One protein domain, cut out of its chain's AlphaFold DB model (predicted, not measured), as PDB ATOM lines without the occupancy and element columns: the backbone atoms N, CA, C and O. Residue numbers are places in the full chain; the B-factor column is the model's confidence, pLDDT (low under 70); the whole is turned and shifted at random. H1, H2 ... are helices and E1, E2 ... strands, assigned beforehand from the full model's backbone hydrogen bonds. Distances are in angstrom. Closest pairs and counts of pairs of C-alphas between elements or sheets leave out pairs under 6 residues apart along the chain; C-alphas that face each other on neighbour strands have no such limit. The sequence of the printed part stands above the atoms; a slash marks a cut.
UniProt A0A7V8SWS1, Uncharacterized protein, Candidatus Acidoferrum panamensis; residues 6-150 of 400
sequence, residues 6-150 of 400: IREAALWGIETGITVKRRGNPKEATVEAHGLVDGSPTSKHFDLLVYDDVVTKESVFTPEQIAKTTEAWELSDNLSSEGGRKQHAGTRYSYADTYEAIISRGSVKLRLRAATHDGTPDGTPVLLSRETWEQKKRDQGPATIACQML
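AT A GLANCE: This is residues 6 to 150 of the 400 residues of an uncharacterized protein of Candidatus Acidoferrum panamensis (UniProt A0A7V8SWS1). This is a drawn-out model in three parts: a small parallel two-stranded sheet of E1 and E2 with the helix H1 running back beside it and H2 packed on H1, a loop region of residues 6 to 30 at one end, and a small head with H3 and H4 at the other. The printed part has 145 residues, with four named helices and two named strands in the order E1 H1 E2 H2 H3 H4; the class is mixed, helices and strands, and under half of the residues are in named elements. The whole is loose, with a radius of gyration of the C-alphas of 18.7 A, and only just elongated, spanning 53 by 35 by 26 A.

HOW THE PARTS SIT: Begin at residues 6 to 45, which hold no named element; there residues 12 to 13 pair with residues 17 to 18, antiparallel. Then look at E1, residues 46 to 52, H1, residues 63 to 79, and E2, residues 80 to 89: they form a strand-helix-strand unit, two parallel neighbour strands with a helix between, and its crossover is right-handed. E1 and E2 run at 16 degrees to each other; N 49 and O 85 are 2.9 A apart and N 51 and O 87 2.8 A, both within hydrogen-bond range. E2 bends by 123 degrees at residue 83. The closest C-alphas of E1 and H1 are those of Phe 46 and Leu 79, 6.1 A apart. Go on to H2, residues 98 to 104, which touches H1 at residues 66 to 70 alone; their closest C-alphas, of Thr 70 and Thr 98, are 5.3 A apart. H1 and H2 run the same way at a steep tilt of 69.9 degrees, only just short of about perpendicular. Farther on, H3, residues 130 to 139, and H4, residues 142 to 149, are close but not clearly touching; the closest C-alphas, of Lys 137 and Ile 145, are 6.9 A apart. They run opposite ways at a steep tilt of 51 degrees. H2 is apart from both H3 and H4. In H2, H3 and H4 every O i to N i+4 pair is within hydrogen-bond range; in H1, 11 of 13 are.

IN THESE COORDINATES: Find C-alpha 46 at (18.291, 19.655, 25.251), where E1 begins; it runs 15.7 A to C-alpha 52. H1 runs 25.1 A from C-alpha 63 at (46.804, 26.830, 21.110) to C-alpha 79, and E2 17.2 A from C-alpha 80 to C-alpha 89. H2 and H4 are each 10.0 A long and H3 is 14.2 A; H4 ends at C-alpha 149 at (43.060, 25.938, 43.837).

THE WHOLE: The C-alphas of Glu 8 and Asp 122, the two farthest apart, are 54.8 A from each other. The printed part has no cut; the link from H2 to H3, 25 residues, is long. The mean pLDDT of the printed part is 85.3, and residues 60 to 64, 94 to 96 and 141 to 143 are under 70.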
ATOM      1  N   ILE A   6      16.134  -1.347  34.875       84.62
ATOM      2  CA  ILE A   6      16.896  -2.092  33.857       84.62
ATOM      3  C   ILE A   6      15.945  -2.837  32.913       84.62
ATOM      4  O   ILE A   6      16.220  -2.953  31.721       84.62
ATOM      5  N   ARG A   7      14.820  -3.339  33.438       83.81
ATOM      6  CA  ARG A   7      13.817  -4.077  32.656       83.81
ATOM      7  C   ARG A   7      12.656  -3.211  32.178       83.81
ATOM      8  O   ARG A   7      12.079  -3.495  31.135       83.81
ATOM      9  N   GLU A   8      12.268  -2.209  32.964       85.12
ATOM     10  CA  GLU A   8      11.040  -1.436  32.741       85.12
ATOM     11  C   GLU A   8      11.253  -0.135  31.952       85.12
ATOM     12  O   GLU A   8      10.286   0.412  31.412       85.12
ATOM     13  N   ALA A   9      12.470   0.414  31.918       86.12
ATOM     14  CA  ALA A   9      12.744   1.646  31.188       86.12
ATOM     15  C   ALA A   9      13.000   1.364  29.704       86.12
ATOM     16  O   ALA A   9      13.600   0.358  29.343       86.12
ATOM     17  N   ALA A  10      12.614   2.306  28.839       85.12
ATOM     18  CA  ALA A  10      12.928   2.220  27.411       85.12
ATOM     19  C   ALA A  10      14.446   2.252  27.145       85.12
ATOM     20  O   ALA A  10      14.926   1.598  26.226       85.12
ATOM     21  N   LEU A  11      15.182   3.022  27.953       87.25
ATOM     22  CA  LEU A  11      16.630   3.203  27.885       87.25
ATOM     23  C   LEU A  11      17.176   3.341  29.307       87.25
ATOM     24  O   LEU A  11      16.739   4.220  30.059       87.25
ATOM     25  N   TRP A  12      18.115   2.466  29.658       88.31
ATOM     26  CA  TRP A  12      18.802   2.468  30.946       88.31
ATOM     27  C   TRP A  12      20.233   1.952  30.783       88.31
ATOM     28  O   TRP A  12      20.534   0.795  31.073       88.31
ATOM     29  N   GLY A  13      21.113   2.807  30.265       84.62
ATOM     30  CA  GLY A  13      22.509   2.461  30.016       84.62
ATOM     31  C   GLY A  13      23.447   3.645  30.214       84.62
ATOM     32  O   GLY A  13      23.038   4.799  30.123       84.62
ATOM     33  N   ILE A  14      24.720   3.343  30.484       80.00
ATOM     34  CA  ILE A  14      25.774   4.359  30.634       80.00
ATOM     35  C   ILE A  14      26.040   5.047  29.288       80.00
ATOM     36  O   ILE A  14      26.120   6.267  29.233       80.00
ATOM     37  N   GLU A  15      26.116   4.271  28.204       79.75
ATOM     38  CA  GLU A  15      26.424   4.782  26.859       79.75
ATOM     39  C   GLU A  15      25.189   5.308  26.118       79.75
ATOM     40  O   GLU A  15      25.274   6.252  25.341       79.75
ATOM     41  N   THR A  16      24.024   4.698  26.346       80.06
ATOM     42  CA  THR A  16      22.788   4.998  25.605       80.06
ATOM     43  C   THR A  16      21.888   6.021  26.302       80.06
ATOM     44  O   THR A  16      20.906   6.484  25.720       80.06
ATOM     45  N   GLY A  17      22.226   6.388  27.539       88.56
ATOM     46  CA  GLY A  17      21.484   7.331  28.358       88.56
ATOM     47  C   GLY A  17      20.409   6.687  29.233       88.56
ATOM     48  O   GLY A  17      20.096   5.492  29.175       88.56
ATOM     49  N   ILE A  18      19.825   7.529  30.080       91.31
ATOM     50  CA  ILE A  18      18.803   7.155  31.051       91.31
ATOM     51  C   ILE A  18      17.516   7.882  30.689       91.31
ATOM     52  O   ILE A  18      17.449   9.112  30.679       91.31
ATOM     53  N   THR A  19      16.456   7.132  30.419       91.50
ATOM     54  CA  THR A  19      15.099   7.678  30.331       91.50
ATOM     55  C   THR A  19      14.406   7.432  31.653       91.50
ATOM     56  O   THR A  19      14.521   6.328  32.142       91.50
ATOM     57  N   VAL A  20      13.686   8.404  32.221       90.56
ATOM     58  CA  VAL A  20      12.798   8.209  33.387       90.56
ATOM     59  C   VAL A  20      11.323   8.283  32.981       90.56
ATOM     60  O   VAL A  20      10.996   8.583  31.833       90.56
ATOM     61  N   LYS A  21      10.401   8.040  33.921       88.25
ATOM     62  CA  LYS A  21       8.971   8.316  33.699       88.25
ATOM     63  C   LYS A  21       8.770   9.823  33.493       88.25
ATOM     64  O   LYS A  21       8.965  10.599  34.427       88.25
ATOM     65  N   ARG A  22       8.384  10.219  32.279       86.81
ATOM     66  CA  ARG A  22       8.205  11.613  31.839       86.81
ATOM     67  C   ARG A  22       6.748  11.882  31.464       86.81
ATOM     68  O   ARG A  22       6.016  10.955  31.137       86.81
ATOM     69  N   ARG A  23       6.331  13.152  31.514       87.44
ATOM     70  CA  ARG A  23       5.003  13.584  31.032       87.44
ATOM     71  C   ARG A  23       4.936  13.692  29.504       87.44
ATOM     72  O   ARG A  23       3.879  13.454  28.940       87.44
ATOM     73  N   GLY A  24       6.041  14.071  28.862       86.00
ATOM     74  CA  GLY A  24       6.167  14.171  27.406       86.00
ATOM     75  C   GLY A  24       7.026  13.054  26.813       86.00
ATOM     76  O   GLY A  24       7.635  12.276  27.549       86.00
ATOM     77  N   ASN A  25       7.100  13.019  25.480       86.19
ATOM     78  CA  ASN A  25       7.862  12.025  24.721       86.19
ATOM     79  C   ASN A  25       8.885  12.677  23.764       86.19
ATOM     80  O   ASN A  25       8.723  12.576  22.547       86.19
ATOM     81  N   PRO A  26       9.896  13.403  24.282       87.69
ATOM     82  CA  PRO A  26      10.976  13.923  23.444       87.69
ATOM     83  C   PRO A  26      11.845  12.775  22.905       87.69
ATOM     84  O   PRO A  26      11.873  11.683  23.482       87.69
ATOM     85  N   LYS A  27      12.563  13.032  21.804       87.75
ATOM     86  CA  LYS A  27      13.445  12.043  21.151       87.75
ATOM     87  C   LYS A  27      14.712  11.760  21.971       87.75
ATOM     88  O   LYS A  27      15.310  10.696  21.844       87.75
ATOM     89  N   GLU A  28      15.134  12.717  22.786       90.88
ATOM     90  CA  GLU A  28      16.243  12.638  23.731       90.88
ATOM     91  C   GLU A  28      15.889  11.733  24.921       90.88
ATOM     92  O   GLU A  28      14.730  11.663  25.355       90.88
ATOM     93  N   ALA A  29      16.884  11.074  25.515       91.50
ATOM     94  CA  ALA A  29      16.736  10.482  26.841       91.50
ATOM     95  C   ALA A  29      16.587  11.587  27.907       91.50
ATOM     96  O   ALA A  29      16.675  12.781  27.631       91.50
ATOM     97  N   THR A  30      16.293  11.210  29.152       91.69
ATOM     98  CA  THR A  30      16.197  12.201  30.245       91.69
ATOM     99  C   THR A  30      17.570  12.736  30.633       91.69
ATOM    100  O   THR A  30      17.699  13.915  30.940       91.69
ATOM    101  N   VAL A  31      18.578  11.863  30.627       92.12
ATOM    102  CA  VAL A  31      19.982  12.206  30.853       92.12
ATOM    103  C   VAL A  31      20.809  11.460  29.815       92.12
ATOM    104  O   VAL A  31      20.666  10.245  29.674       92.12
ATOM    105  N   GLU A  32      21.663  12.185  29.102       92.25
ATOM    106  CA  GLU A  32      22.643  11.638  28.163       92.25
ATOM    107  C   GLU A  32      24.017  12.237  28.495       92.25
ATOM    108  O   GLU A  32      24.104  13.409  28.864       92.25
ATOM    109  N   ALA A  33      25.075  11.434  28.386       90.94
ATOM    110  CA  ALA A  33      26.452  11.881  28.551       90.94
ATOM    111  C   ALA A  33      27.144  11.846  27.189       90.94
ATOM    112  O   ALA A  33      27.098  10.830  26.499       90.94
ATOM    113  N   HIS A  34      27.776  12.954  26.815       91.00
ATOM    114  CA  HIS A  34      28.406  13.125  25.510       91.00
ATOM    115  C   HIS A  34      29.794  13.733  25.667       91.00
ATOM    116  O   HIS A  34      30.015  14.573  26.540       91.00
ATOM    117  N   GLY A  35      30.728  13.329  24.808       90.50
ATOM    118  CA  GLY A  35      32.049  13.949  24.756       90.50
ATOM    119  C   GLY A  35      31.981  15.276  24.007       90.50
ATOM    120  O   GLY A  35      31.474  15.313  22.894       90.50
ATOM    121  N   LEU A  36      32.522  16.360  24.564       90.56
ATOM    122  CA  LEU A  36      32.417  17.680  23.929       90.56
ATOM    123  C   LEU A  36      33.085  17.731  22.544       90.56
ATOM    124  O   LEU A  36      32.488  18.216  21.587       90.56
ATOM    125  N   VAL A  37      34.311  17.212  22.436       87.00
ATOM    126  CA  VAL A  37      35.153  17.377  21.241       87.00
ATOM    127  C   VAL A  37      34.955  16.257  20.217       87.00
ATOM    128  O   VAL A  37      34.646  16.538  19.065       87.00
ATOM    129  N   ASP A  38      35.115  14.992  20.616       82.81
ATOM    130  CA  ASP A  38      35.110  13.849  19.685       82.81
ATOM    131  C   ASP A  38      33.829  12.985  19.786       82.81
ATOM    132  O   ASP A  38      33.743  11.927  19.169       82.81
ATOM    133  N   GLY A  39      32.820  13.425  20.551       84.38
ATOM    134  CA  GLY A  39      31.600  12.652  20.822       84.38
ATOM    135  C   GLY A  39      30.323  13.485  20.923       84.38
ATOM    136  O   GLY A  39      29.375  13.049  21.572       84.38
ATOM    137  N   SER A  40      30.306  14.686  20.335       87.31
ATOM    138  CA  SER A  40      29.143  15.569  20.422       87.31
ATOM    139  C   SER A  40      27.985  14.991  19.600       87.31
ATOM    140  O   SER A  40      28.186  14.596  18.446       87.31
ATOM    141  N   PRO A  41      26.760  14.942  20.150       87.81
ATOM    142  CA  PRO A  41      25.618  14.402  19.438       87.81
ATOM    143  C   PRO A  41      25.197  15.360  18.326       87.81
ATOM    144  O   PRO A  41      25.419  16.566  18.397       87.81
ATOM    145  N   THR A  42      24.529  14.834  17.304       85.75
ATOM    146  CA  THR A  42      23.945  15.645  16.229       85.75
ATOM    147  C   THR A  42      22.426  15.547  16.258       85.75
ATOM    148  O   THR A  42      21.864  14.528  16.659       85.75
ATOM    149  N   SER A  43      21.744  16.618  15.836       87.00
ATOM    150  CA  SER A  43      20.276  16.670  15.769       87.00
ATOM    151  C   SER A  43      19.590  16.358  17.110       87.00
ATOM    152  O   SER A  43      18.588  15.644  17.156       87.00
ATOM    153  N   LYS A  44      20.120  16.879  18.222       89.94
ATOM    154  CA  LYS A  44      19.495  16.820  19.554       89.94
ATOM    155  C   LYS A  44      19.199  18.233  20.052       89.94
ATOM    156  O   LYS A  44      19.937  19.154  19.711       89.94
ATOM    157  N   HIS A  45      18.138  18.381  20.841       92.50
ATOM    158  CA  HIS A  45      17.761  19.649  21.467       92.50
ATOM    159  C   HIS A  45      17.447  19.431  22.948       92.50
ATOM    160  O   HIS A  45      16.414  18.868  23.305       92.50
ATOM    161  N   PHE A  46      18.374  19.840  23.810       93.56
ATOM    162  CA  PHE A  46      18.291  19.655  25.251       93.56
ATOM    163  C   PHE A  46      17.801  20.924  25.950       93.56
ATOM    164  O   PHE A  46      18.246  22.033  25.655       93.56
ATOM    165  N   ASP A  47      16.947  20.756  26.960       93.19
ATOM    166  CA  ASP A  47      16.486  21.864  27.811       93.19
ATOM    167  C   ASP A  47      17.555  22.324  28.822       93.19
ATOM    168  O   ASP A  47      17.469  23.414  29.398       93.19
ATOM    169  N   LEU A  48      18.557  21.478  29.081       94.00
ATOM    170  CA  LEU A  48      19.671  21.749  29.984       94.00
ATOM    171  C   LEU A  48      20.957  21.124  29.436       94.00
ATOM    172  O   LEU A  48      21.028  19.910  29.268       94.00
ATOM    173  N   LEU A  49      21.979  21.954  29.245       94.69
ATOM    174  CA  LEU A  49      23.351  21.524  28.989       94.69
ATOM    175  C   LEU A  49      24.185  21.736  30.254       94.69
ATOM    176  O   LEU A  49      24.229  22.843  30.802       94.69
ATOM    177  N   VAL A  50      24.841  20.673  30.717       94.69
ATOM    178  CA  VAL A  50      25.797  20.719  31.827       94.69
ATOM    179  C   VAL A  50      27.168  20.374  31.270       94.69
ATOM    180  O   VAL A  50      27.386  19.268  30.790       94.69
ATOM    181  N   TYR A  51      28.069  21.342  31.327       94.50
ATOM    182  CA  TYR A  51      29.457  21.201  30.933       94.50
ATOM    183  C   TYR A  51      30.296  20.972  32.186       94.50
ATOM    184  O   TYR A  51      30.411  21.873  33.020       94.50
ATOM    185  N   ASP A  52      30.858  19.776  32.304       92.44
ATOM    186  CA  ASP A  52      31.743  19.382  33.398       92.44
ATOM    187  C   ASP A  52      33.167  19.235  32.855       92.44
ATOM    188  O   ASP A  52      33.370  18.546  31.855       92.44
ATOM    189  N   ASP A  53      34.116  19.956  33.453       90.00
ATOM    190  CA  ASP A  53      35.529  20.009  33.062       90.00
ATOM    191  C   ASP A  53      35.756  20.151  31.542       90.00
ATOM    192  O   ASP A  53      36.449  19.366  30.898       90.00
ATOM    193  N   VAL A  54      35.214  21.236  30.964       89.31
ATOM    194  CA  VAL A  54      35.445  21.628  29.552       89.31
ATOM    195  C   VAL A  54      36.931  21.689  29.211       89.31
ATOM    196  O   VAL A  54      37.330  21.408  28.083       89.31
ATOM    197  N   VAL A  55      37.737  22.106  30.183       86.50
ATOM    198  CA  VAL A  55      39.177  22.246  30.058       86.50
ATOM    199  C   VAL A  55      39.838  21.186  30.924       86.50
ATOM    200  O   VAL A  55      39.684  21.185  32.142       86.50
ATOM    201  N   THR A  56      40.633  20.333  30.292       82.62
ATOM    202  CA  THR A  56      41.536  19.388  30.952       82.62
ATOM    203  C   THR A  56      42.988  19.714  30.617       82.62
ATOM    204  O   THR A  56      43.276  20.504  29.709       82.62
ATOM    205  N   LYS A  57      43.930  19.057  31.301       70.00
ATOM    206  CA  LYS A  57      45.365  19.177  31.008       70.00
ATOM    207  C   LYS A  57      45.675  18.882  29.535       70.00
ATOM    208  O   LYS A  57      46.470  19.584  28.923       70.00
ATOM    209  N   GLU A  58      45.010  17.882  28.961       71.19
ATOM    210  CA  GLU A  58      45.176  17.418  27.581       71.19
ATOM    211  C   GLU A  58      44.619  18.396  26.542       71.19
ATOM    212  O   GLU A  58      45.039  18.358  25.388       71.19
ATOM    213  N   SER A  59      43.707  19.283  26.950       73.62
ATOM    214  CA  SER A  59      43.062  20.267  26.073       73.62
ATOM    215  C   SER A  59      43.813  21.600  25.957       73.62
ATOM    216  O   SER A  59      43.461  22.422  25.113       73.62
ATOM    217  N   VAL A  60      44.838  21.831  26.788       67.44
ATOM    218  CA  VAL A  60      45.536  23.130  26.874       67.44
ATOM    219  C   VAL A  60      47.023  23.083  26.534       67.44
ATOM    220  O   VAL A  60      47.703  24.096  26.697       67.44
ATOM    221  N   PHE A  61      47.561  21.943  26.082       59.88
ATOM    222  CA  PHE A  61      48.990  21.865  25.759       59.88
ATOM    223  C   PHE A  61      49.357  22.734  24.555       59.88
ATOM    224  O   PHE A  61      50.455  23.286  24.529       59.88
ATOM    225  N   THR A  62      48.467  22.878  23.566       56.19
ATOM    226  CA  THR A  62      48.707  23.727  22.390       56.19
ATOM    227  C   THR A  62      47.568  24.720  22.135       56.19
ATOM    228  O   THR A  62      46.413  24.429  22.460       56.19
ATOM    229  N   PRO A  63      47.848  25.889  21.520       63.88
ATOM    230  CA  PRO A  63      46.804  26.830  21.110       63.88
ATOM    231  C   PRO A  63      45.745  26.196  20.202       63.88
ATOM    232  O   PRO A  63      44.572  26.541  20.290       63.88
ATOM    233  N   GLU A  64      46.132  25.241  19.356       68.62
ATOM    234  CA  GLU A  64      45.211  24.517  18.480       68.62
ATOM    235  C   GLU A  64      44.272  23.592  19.262       68.62
ATOM    236  O   GLU A  64      43.115  23.454  18.878       68.62
ATOM    237  N   GLN A  65      44.727  22.978  20.359       75.00
ATOM    238  CA  GLN A  65      43.854  22.184  21.231       75.00
ATOM    239  C   GLN A  65      42.843  23.070  21.960       75.00
ATOM    240  O   GLN A  65      41.661  22.727  22.033       75.00
ATOM    241  N   ILE A  66      43.288  24.240  22.429       77.44
ATOM    242  CA  ILE A  66      42.413  25.249  23.033       77.44
ATOM    243  C   ILE A  66      41.382  25.718  22.003       77.44
ATOM    244  O   ILE A  66      40.188  25.742  22.300       77.44
ATOM    245  N   ALA A  67      41.820  26.028  20.780       79.75
ATOM    246  CA  ALA A  67      40.940  26.419  19.684       79.75
ATOM    247  C   ALA A  67      39.942  25.306  19.341       79.75
ATOM    248  O   ALA A  67      38.749  25.572  19.318       79.75
ATOM    249  N   LYS A  68      40.390  24.049  19.197       87.75
ATOM    250  CA  LYS A  68      39.516  22.888  18.947       87.75
ATOM    251  C   LYS A  68      38.457  22.741  20.042       87.75
ATOM    252  O   LYS A  68      37.291  22.497  19.748       87.75
ATOM    253  N   THR A  69      38.853  22.903  21.303       90.31
ATOM    254  CA  THR A  69      37.946  22.810  22.457       90.31
ATOM    255  C   THR A  69      36.960  23.978  22.475       90.31
ATOM    256  O   THR A  69      35.780  23.788  22.758       90.31
ATOM    257  N   THR A  70      37.425  25.176  22.121       91.25
ATOM    258  CA  THR A  70      36.598  26.383  22.020       91.25
ATOM    259  C   THR A  70      35.590  26.276  20.877       91.25
ATOM    260  O   THR A  70      34.411  26.524  21.099       91.25
ATOM    261  N   GLU A  71      36.008  25.833  19.691       92.00
ATOM    262  CA  GLU A  71      35.134  25.593  18.533       92.00
ATOM    263  C   GLU A  71      34.096  24.503  18.829       92.00
ATOM    264  O   GLU A  71      32.915  24.662  18.525       92.00
ATOM    265  N   ALA A  72      34.503  23.406  19.476       92.81
ATOM    266  CA  ALA A  72      33.578  22.357  19.898       92.81
ATOM    267  C   ALA A  72      32.545  22.887  20.907       92.81
ATOM    268  O   ALA A  72      31.354  22.589  20.798       92.81
ATOM    269  N   TRP A  73      32.983  23.719  21.855       94.00
ATOM    270  CA  TRP A  73      32.088  24.402  22.782       94.00
ATOM    271  C   TRP A  73      31.107  25.337  22.055       94.00
ATOM    272  O   TRP A  73      29.906  25.261  22.315       94.00
ATOM    273  N   GLU A  74      31.570  26.143  21.099       92.38
ATOM    274  CA  GLU A  74      30.716  27.017  20.279       92.38
ATOM    275  C   GLU A  74      29.666  26.228  19.490       92.38
ATOM    276  O   GLU A  74      28.487  26.583  19.485       92.38
ATOM    277  N   LEU A  75      30.066  25.126  18.854       91.81
ATOM    278  CA  LEU A  75      29.153  24.273  18.096       91.81
ATOM    279  C   LEU A  75      28.112  23.607  18.998       91.81
ATOM    280  O   LEU A  75      26.942  23.522  18.611       91.81
ATOM    281  N   SER A  76      28.520  23.180  20.197       92.38
ATOM    282  CA  SER A  76      27.636  22.531  21.171       92.38
ATOM    283  C   SER A  76      26.495  23.435  21.643       92.38
ATOM    284  O   SER A  76      25.463  22.934  22.085       92.38
ATOM    285  N   ASP A  77      26.635  24.756  21.502       90.25
ATOM    286  CA  ASP A  77      25.600  25.725  21.865       90.25
ATOM    287  C   ASP A  77      24.280  25.479  21.113       90.25
ATOM    288  O   ASP A  77      23.193  25.627  21.681       90.25
ATOM    289  N   ASN A  78      24.383  24.995  19.869       91.69
ATOM    290  CA  ASN A  78      23.255  24.664  18.994       91.69
ATOM    291  C   ASN A  78      22.488  23.401  19.424       91.69
ATOM    292  O   ASN A  78      21.427  23.108  18.872       91.69
ATOM    293  N   LEU A  79      23.004  22.648  20.401       91.94
ATOM    294  CA  LEU A  79      22.307  21.504  20.996       91.94
ATOM    295  C   LEU A  79      21.277  21.931  22.044       91.94
ATOM    296  O   LEU A  79      20.536  21.089  22.543       91.94
ATOM    297  N   SER A  80      21.227  23.211  22.413       91.75
ATOM    298  CA  SER A  80      20.227  23.730  23.344       91.75
ATOM    299  C   SER A  80      18.893  23.970  22.637       91.75
ATOM    300  O   SER A  80      18.848  24.533  21.544       91.75
ATOM    301  N   SER A  81      17.791  23.622  23.299       91.25
ATOM    302  CA  SER A  81      16.452  24.100  22.937       91.25
ATOM    303  C   SER A  81      16.331  25.612  23.164       91.25
ATOM    304  O   SER A  81      17.088  26.201  23.947       91.25
ATOM    305  N   GLU A  82      15.342  26.243  22.528       89.19
ATOM    306  CA  GLU A  82      14.968  27.631  22.816       89.19
ATOM    307  C   GLU A  82      14.585  27.787  24.299       89.19
ATOM    308  O   GLU A  82      13.800  27.009  24.839       89.19
ATOM    309  N   GLY A  83      15.182  28.765  24.988       88.88
ATOM    310  CA  GLY A  83      15.013  28.945  26.437       88.88
ATOM    311  C   GLY A  83      15.743  27.910  27.308       88.88
ATOM    312  O   GLY A  83      15.611  27.943  28.536       88.88
ATOM    313  N   GLY A  84      16.526  27.014  26.698       88.38
ATOM    314  CA  GLY A  84      17.350  26.037  27.399       88.38
ATOM    315  C   GLY A  84      18.403  26.693  28.296       88.38
ATOM    316  O   GLY A  84      18.889  27.799  28.045       88.38
ATOM    317  N   ARG A  85      18.751  26.012  29.391       92.31
ATOM    318  CA  ARG A  85      19.730  26.497  30.375       92.31
ATOM    319  C   ARG A  85      21.093  25.856  30.149       92.31
ATOM    320  O   ARG A  85      21.186  24.704  29.742       92.31
ATOM    321  N   LYS A  86      22.152  26.593  30.481       92.25
ATOM    322  CA  LYS A  86      23.543  26.141  30.361       92.25
ATOM    323  C   LYS A  86      24.250  26.327  31.699       92.25
ATOM    324  O   LYS A  86      24.063  27.352  32.361       92.25
ATOM    325  N   GLN A  87      25.002  25.321  32.120       93.75
ATOM    326  CA  GLN A  87      25.784  25.339  33.353       93.75
ATOM    327  C   GLN A  87      27.187  24.827  33.071       93.75
ATOM    328  O   GLN A  87      27.341  23.815  32.399       93.75
ATOM    329  N   HIS A  88      28.184  25.508  33.624       93.88
ATOM    330  CA  HIS A  88      29.590  25.160  33.470       93.88
ATOM    331  C   HIS A  88      30.215  24.991  34.847       93.88
ATOM    332  O   HIS A  88      30.078  25.874  35.701       93.88
ATOM    333  N   ALA A  89      30.892  23.870  35.049       93.00
ATOM    334  CA  ALA A  89      31.665  23.569  36.238       93.00
ATOM    335  C   ALA A  89      33.028  23.021  35.815       93.00
ATOM    336  O   ALA A  89      33.119  22.211  34.899       93.00
ATOM    337  N   GLY A  90      34.086  23.488  36.466       90.75
ATOM    338  CA  GLY A  90      35.414  22.936  36.265       90.75
ATOM    339  C   GLY A  90      36.515  23.861  36.739       90.75
ATOM    340  O   GLY A  90      36.261  24.898  37.362       90.75
ATOM    341  N   THR A  91      37.745  23.458  36.441       86.62
ATOM    342  CA  THR A  91      38.955  24.152  36.885       86.62
ATOM    343  C   THR A  91      39.765  24.717  35.719       86.62
ATOM    344  O   THR A  91      39.784  24.166  34.619       86.62
ATOM    345  N   ARG A  92      40.450  25.841  35.954       82.56
ATOM    346  CA  ARG A  92      41.369  26.445  34.982       82.56
ATOM    347  C   ARG A  92      42.667  25.641  34.915       82.56
ATOM    348  O   ARG A  92      43.209  25.232  35.945       82.56
ATOM    349  N   TYR A  93      43.210  25.481  33.713       73.25
ATOM    350  CA  TYR A  93      44.541  24.891  33.499       73.25
ATOM    351  C   TYR A  93      45.518  25.871  32.851       73.25
ATOM    352  O   TYR A  93      46.727  25.743  33.035       73.25
ATOM    353  N   SER A  94      45.005  26.865  32.123       66.94
ATOM    354  CA  SER A  94      45.802  27.895  31.465       66.94
ATOM    355  C   SER A  94      45.087  29.239  31.542       66.94
ATOM    356  O   SER A  94      43.873  29.316  31.722       66.94
ATOM    357  N   TYR A  95      45.833  30.334  31.412       68.00
ATOM    358  CA  TYR A  95      45.211  31.654  31.403       68.00
ATOM    359  C   TYR A  95      44.376  31.875  30.136       68.00
ATOM    360  O   TYR A  95      43.344  32.524  30.214       68.00
ATOM    361  N   ALA A  96      44.803  31.310  29.005       65.62
ATOM    362  CA  ALA A  96      44.147  31.445  27.708       65.62
ATOM    363  C   ALA A  96      43.302  30.211  27.355       65.62
ATOM    364  O   ALA A  96      43.111  29.925  26.180       65.62
ATOM    365  N   ASP A  97      42.863  29.435  28.349       79.75
ATOM    366  CA  ASP A  97      42.013  28.270  28.106       79.75
ATOM    367  C   ASP A  97      40.595  28.658  27.645       79.75
ATOM    368  O   ASP A  97      40.201  29.826  27.643       79.75
ATOM    369  N   THR A  98      39.799  27.661  27.257       88.12
ATOM    370  CA  THR A  98      38.421  27.862  26.782       88.12
ATOM    371  C   THR A  98      37.553  28.617  27.795       88.12
ATOM    372  O   THR A  98      36.677  29.388  27.405       88.12
ATOM    373  N   TYR A  99      37.802  28.465  29.101       88.56
ATOM    374  CA  TYR A  99      37.065  29.213  30.119       88.56
ATOM    375  C   TYR A  99      37.323  30.720  30.041       88.56
ATOM    376  O   TYR A  99      36.407  31.495  30.316       88.56
ATOM    377  N   GLU A 100      38.511  31.157  29.620       83.06
ATOM    378  CA  GLU A 100      38.776  32.575  29.358       83.06
ATOM    379  C   GLU A 100      37.917  33.118  28.214       83.06
ATOM    380  O   GLU A 100      37.323  34.192  28.333       83.06
ATOM    381  N   ALA A 101      37.773  32.356  27.126       84.50
ATOM    382  CA  ALA A 101      36.894  32.730  26.020       84.50
ATOM    383  C   ALA A 101      35.427  32.838  26.480       84.50
ATOM    384  O   ALA A 101      34.738  33.800  26.149       84.50
ATOM    385  N   ILE A 102      34.963  31.891  27.299       88.06
ATOM    386  CA  ILE A 102      33.598  31.880  27.844       88.06
ATOM    387  C   ILE A 102      33.341  33.107  28.737       88.06
ATOM    388  O   ILE A 102      32.291  33.750  28.633       88.06
ATOM    389  N   ILE A 103      34.291  33.439  29.616       85.06
ATOM    390  CA  ILE A 103      34.171  34.550  30.570       85.06
ATOM    391  C   ILE A 103      34.253  35.899  29.853       85.06
ATOM    392  O   ILE A 103      33.400  36.755  30.085       85.06
ATOM    393  N   SER A 104      35.230  36.084  28.962       78.00
ATOM    394  CA  SER A 104      35.433  37.342  28.224       78.00
ATOM    395  C   SER A 104      34.246  37.710  27.333       78.00
ATOM    396  O   SER A 104      33.906  38.885  27.208       78.00
ATOM    397  N   ARG A 105      33.557  36.711  26.769       86.44
ATOM    398  CA  ARG A 105      32.328  36.902  25.981       86.44
ATOM    399  C   ARG A 105      31.091  37.186  26.834       86.44
ATOM    400  O   ARG A 105      30.045  37.521  26.286       86.44
ATOM    401  N   GLY A 106      31.173  37.015  28.154       86.38
ATOM    402  CA  GLY A 106      30.022  37.136  29.048       86.38
ATOM    403  C   GLY A 106      28.950  36.068  28.808       86.38
ATOM    404  O   GLY A 106      27.796  36.270  29.181       86.38
ATOM    405  N   SER A 107      29.309  34.931  28.196       85.94
ATOM    406  CA  SER A 107      28.359  33.865  27.838       85.94
ATOM    407  C   SER A 107      27.758  33.166  29.060       85.94
ATOM    408  O   SER A 107      26.706  32.537  28.961       85.94
ATOM    409  N   VAL A 108      28.408  33.277  30.223       87.81
ATOM    410  CA  VAL A 108      27.948  32.705  31.493       87.81
ATOM    411  C   VAL A 108      28.139  33.691  32.641       87.81
ATOM    412  O   VAL A 108      29.054  34.515  32.649       87.81
ATOM    413  N   LYS A 109      27.305  33.566  33.677       90.88
ATOM    414  CA  LYS A 109      27.491  34.307  34.928       90.88
ATOM    415  C   LYS A 109      28.574  33.634  35.775       90.88
ATOM    416  O   LYS A 109      28.300  32.623  36.423       90.88
ATOM    417  N   LEU A 110      29.770  34.223  35.803       89.62
ATOM    418  CA  LEU A 110      30.909  33.711  36.567       89.62
ATOM    419  C   LEU A 110      30.594  33.601  38.070       89.62
ATOM    420  O   LEU A 110      30.079  34.532  38.694       89.62
ATOM    421  N   ARG A 111      30.940  32.451  38.657       90.31
ATOM    422  CA  ARG A 111      30.903  32.189  40.102       90.31
ATOM    423  C   ARG A 111      32.233  31.574  40.531       90.31
ATOM    424  O   ARG A 111      32.355  30.356  40.611       90.31
ATOM    425  N   LEU A 112      33.225  32.423  40.784       87.69
ATOM    426  CA  LEU A 112      34.564  31.990  41.177       87.69
ATOM    427  C   LEU A 112      34.553  31.398  42.597       87.69
ATOM    428  O   LEU A 112      34.006  32.000  43.524       87.69
ATOM    429  N   ARG A 113      35.151  30.217  42.769       89.00
ATOM    430  CA  ARG A 113      35.293  29.524  44.060       89.00
ATOM    431  C   ARG A 113      36.767  29.204  44.300       89.00
ATOM    432  O   ARG A 113      37.229  28.129  43.941       89.00
ATOM    433  N   ALA A 114      37.498  30.155  44.874       89.38
ATOM    434  CA  ALA A 114      38.892  29.950  45.254       89.38
ATOM    435  C   ALA A 114      39.008  29.186  46.584       89.38
ATOM    436  O   ALA A 114      38.110  29.226  47.430       89.38
ATOM    437  N   ALA A 115      40.142  28.516  46.782       89.00
ATOM    438  CA  ALA A 115      40.471  27.822  48.023       89.00
ATOM    439  C   ALA A 115      40.694  28.781  49.207       89.00
ATOM    440  O   ALA A 115      40.598  28.339  50.351       89.00
ATOM    441  N   THR A 116      40.951  30.066  48.946       89.56
ATOM    442  CA  THR A 116      41.142  31.132  49.939       89.56
ATOM    443  C   THR A 116      40.136  32.270  49.747       89.56
ATOM    444  O   THR A 116      39.586  32.457  48.663       89.56
ATOM    445  N   HIS A 117      39.871  33.030  50.814       86.56
ATOM    446  CA  HIS A 117      38.837  34.079  50.834       86.56
ATOM    447  C   HIS A 117      39.057  35.233  49.837       86.56
ATOM    448  O   HIS A 117      38.097  35.847  49.380       86.56
ATOM    449  N   ASP A 118      40.312  35.524  49.516       82.25
ATOM    450  CA  ASP A 118      40.783  36.630  48.680       82.25
ATOM    451  C   ASP A 118      41.353  36.138  47.339       82.25
ATOM    452  O   ASP A 118      41.777  36.944  46.513       82.25
ATOM    453  N   GLY A 119      41.381  34.819  47.116       80.75
ATOM    454  CA  GLY A 119      41.958  34.214  45.920       80.75
ATOM    455  C   GLY A 119      43.484  34.294  45.845       80.75
ATOM    456  O   GLY A 119      44.036  34.092  44.762       80.75
ATOM    457  N   THR A 120      44.175  34.572  46.957       82.19
ATOM    458  CA  THR A 120      45.644  34.609  47.020       82.19
ATOM    459  C   THR A 120      46.218  33.393  47.764       82.19
ATOM    460  O   THR A 120      45.508  32.776  48.565       82.19
ATOM    461  N   PRO A 121      47.497  33.023  47.541       80.12
ATOM    462  CA  PRO A 121      48.145  31.930  48.274       80.12
ATOM    463  C   PRO A 121      48.244  32.142  49.796       80.12
ATOM    464  O   PRO A 121      48.272  31.170  50.560       80.12
ATOM    465  N   ASP A 122      48.295  33.405  50.222       82.62
ATOM    466  CA  ASP A 122      48.475  33.817  51.620       82.62
ATOM    467  C   ASP A 122      47.145  34.056  52.349       82.62
ATOM    468  O   ASP A 122      47.110  34.233  53.570       82.62
ATOM    469  N   GLY A 123      46.039  34.024  51.608       83.75
ATOM    470  CA  GLY A 123      44.706  34.191  52.145       83.75
ATOM    471  C   GLY A 123      44.277  33.100  53.118       83.75
ATOM    472  O   GLY A 123      44.828  32.001  53.183       83.75
ATOM    473  N   THR A 124      43.207  33.387  53.859       88.75
ATOM    474  CA  THR A 124      42.594  32.410  54.765       88.75
ATOM    475  C   THR A 124      41.886  31.312  53.960       88.75
ATOM    476  O   THR A 124      41.007  31.647  53.157       88.75
ATOM    477  N   PRO A 125      42.239  30.024  54.150       90.94
ATOM    478  CA  PRO A 125      41.587  28.909  53.469       90.94
ATOM    479  C   PRO A 125      40.099  28.797  53.819       90.94
ATOM    480  O   PRO A 125      39.711  28.999  54.968       90.94
ATOM    481  N   VAL A 126      39.269  28.459  52.830       89.12
ATOM    482  CA  VAL A 126      37.803  28.355  52.962       89.12
ATOM    483  C   VAL A 126      37.343  26.899  53.013       89.12
ATOM    484  O   VAL A 126      36.516  26.539  53.844       89.12
ATOM    485  N   LEU A 127      37.867  26.060  52.113       83.44
ATOM    486  CA  LEU A 127      37.462  24.653  51.969       83.44
ATOM    487  C   LEU A 127      38.418  23.671  52.656       83.44
ATOM    488  O   LEU A 127      38.093  22.497  52.811       83.44
ATOM    489  N   LEU A 128      39.610  24.136  53.025       88.06
ATOM    490  CA  LEU A 128      40.691  23.317  53.562       88.06
ATOM    491  C   LEU A 128      41.072  23.801  54.957       88.06
ATOM    492  O   LEU A 128      40.964  24.988  55.261       88.06
ATOM    493  N   SER A 129      41.576  22.893  55.792       91.50
ATOM    494  CA  SER A 129      42.245  23.296  57.027       91.50
ATOM    495  C   SER A 129      43.548  24.031  56.696       91.50
ATOM    496  O   SER A 129      44.150  23.830  55.635       91.50
ATOM    497  N   ARG A 130      44.021  24.871  57.623       88.62
ATOM    498  CA  ARG A 130      45.287  25.595  57.450       88.62
ATOM    499  C   ARG A 130      46.473  24.645  57.270       88.62
ATOM    500  O   ARG A 130      47.339  24.901  56.446       88.62
ATOM    501  N   GLU A 131      46.473  23.528  57.989       91.31
ATOM    502  CA  GLU A 131      47.514  22.504  57.888       91.31
ATOM    503  C   GLU A 131      47.530  21.835  56.507       91.31
ATOM    504  O   GLU A 131      48.581  21.757  55.869       91.31
ATOM    505  N   THR A 132      46.362  21.439  55.987       90.94
ATOM    506  CA  THR A 132      46.246  20.860  54.640       90.94
ATOM    507  C   THR A 132      46.587  21.876  53.551       90.94
ATOM    508  O   THR A 132      47.136  21.501  52.516       90.94
ATOM    509  N   TRP A 133      46.296  23.163  53.762       91.12
ATOM    510  CA  TRP A 133      46.683  24.223  52.832       91.12
ATOM    511  C   TRP A 133      48.201  24.378  52.736       91.12
ATOM    512  O   TRP A 133      48.746  24.364  51.634       91.12
ATOM    513  N   GLU A 134      48.896  24.450  53.873       87.75
ATOM    514  CA  GLU A 134      50.361  24.514  53.896       87.75
ATOM    515  C   GLU A 134      50.999  23.248  53.319       87.75
ATOM    516  O   GLU A 134      51.973  23.333  52.571       87.75
ATOM    517  N   GLN A 135      50.426  22.073  53.593       87.75
ATOM    518  CA  GLN A 135      50.860  20.833  52.955       87.75
ATOM    519  C   GLN A 135      50.718  20.910  51.430       87.75
ATOM    520  O   GLN A 135      51.682  20.654  50.716       87.75
ATOM    521  N   LYS A 136      49.560  21.334  50.912       86.94
ATOM    522  CA  LYS A 136      49.348  21.464  49.463       86.94
ATOM    523  C   LYS A 136      50.267  22.496  48.820       86.94
ATOM    524  O   LYS A 136      50.743  22.234  47.724       86.94
ATOM    525  N   LYS A 137      50.545  23.626  49.477       83.06
ATOM    526  CA  LYS A 137      51.514  24.619  48.980       83.06
ATOM    527  C   LYS A 137      52.943  24.073  48.914       83.06
ATOM    528  O   LYS A 137      53.697  24.501  48.049       83.06
ATOM    529  N   ARG A 138      53.322  23.153  49.810       80.56
ATOM    530  CA  ARG A 138      54.619  22.457  49.741       80.56
ATOM    531  C   ARG A 138      54.647  21.397  48.643       80.56
ATOM    532  O   ARG A 138      55.623  21.319  47.908       80.56
ATOM    533  N   ASP A 139      53.587  20.598  48.539       78.25
ATOM    534  CA  ASP A 139      53.541  19.430  47.653       78.25
ATOM    535  C   ASP A 139      53.218  19.806  46.191       78.25
ATOM    536  O   ASP A 139      53.544  19.062  45.267       78.25
ATOM    537  N   GLN A 140      52.557  20.947  45.957       76.06
ATOM    538  CA  GLN A 140      52.141  21.420  44.634       76.06
ATOM    539  C   GLN A 140      52.861  22.719  44.266       76.06
ATOM    540  O   GLN A 140      52.898  23.667  45.046       76.06
ATOM    541  N   GLY A 141      53.380  22.792  43.038       67.31
ATOM    542  CA  GLY A 141      54.041  23.999  42.541       67.31
ATOM    543  C   GLY A 141      53.103  25.225  42.472       67.31
ATOM    544  O   GLY A 141      51.886  25.057  42.323       67.31
ATOM    545  N   PRO A 142      53.649  26.460  42.498       67.88
ATOM    546  CA  PRO A 142      52.863  27.703  42.511       67.88
ATOM    547  C   PRO A 142      51.840  27.822  41.371       67.88
ATOM    548  O   PRO A 142      50.717  28.275  41.589       67.88
ATOM    549  N   ALA A 143      52.198  27.359  40.168       63.66
ATOM    550  CA  ALA A 143      51.310  27.362  39.005       63.66
ATOM    551  C   ALA A 143      50.099  26.437  39.192       63.66
ATOM    552  O   ALA A 143      48.967  26.834  38.922       63.66
ATOM    553  N   THR A 144      50.317  25.230  39.719       73.94
ATOM    554  CA  THR A 144      49.237  24.278  40.007       73.94
ATOM    555  C   THR A 144      48.286  24.841  41.053       73.94
ATOM    556  O   THR A 144      47.074  24.803  40.854       73.94
ATOM    557  N   ILE A 145      48.817  25.426  42.133       81.56
ATOM    558  CA  ILE A 145      47.999  26.068  43.169       81.56
ATOM    559  C   ILE A 145      47.150  27.189  42.570       81.56
ATOM    560  O   ILE A 145      45.945  27.246  42.813       81.56
ATOM    561  N   ALA A 146      47.728  28.059  41.749       76.00
ATOM    562  CA  ALA A 146      46.966  29.184  41.238       76.00
ATOM    563  C   ALA A 146      45.905  28.797  40.202       76.00
ATOM    564  O   ALA A 146      44.789  29.309  40.263       76.00
ATOM    565  N   CYS A 147      46.214  27.865  39.297       77.69
ATOM    566  CA  CYS A 147      45.256  27.378  38.306       77.69
ATOM    567  C   CYS A 147      44.135  26.552  38.956       77.69
ATOM    568  O   CYS A 147      42.958  26.834  38.749       77.69
ATOM    569  N   GLN A 148      44.487  25.561  39.780       82.38
ATOM    570  CA  GLN A 148      43.539  24.554  40.270       82.38
ATOM    571  C   GLN A 148      42.875  24.938  41.596       82.38
ATOM    572  O   GLN A 148      41.693  24.666  41.789       82.38
ATOM    573  N   MET A 149      43.596  25.591  42.512       87.75
ATOM    574  CA  MET A 149      43.060  25.938  43.837       87.75
ATOM    575  C   MET A 149      42.548  27.377  43.897       87.75
ATOM    576  O   MET A 149      41.512  27.629  44.505       87.75
ATOM    577  N   LEU A 150      43.245  28.330  43.274       86.81
ATOM    578  CA  LEU A 150      42.854  29.746  43.313       86.81
ATOM    579  C   LEU A 150      42.003  30.171  42.113       86.81
ATOM    580  O   LEU A 150      41.414  31.249  42.151       86.81
TER     581      LEU A 150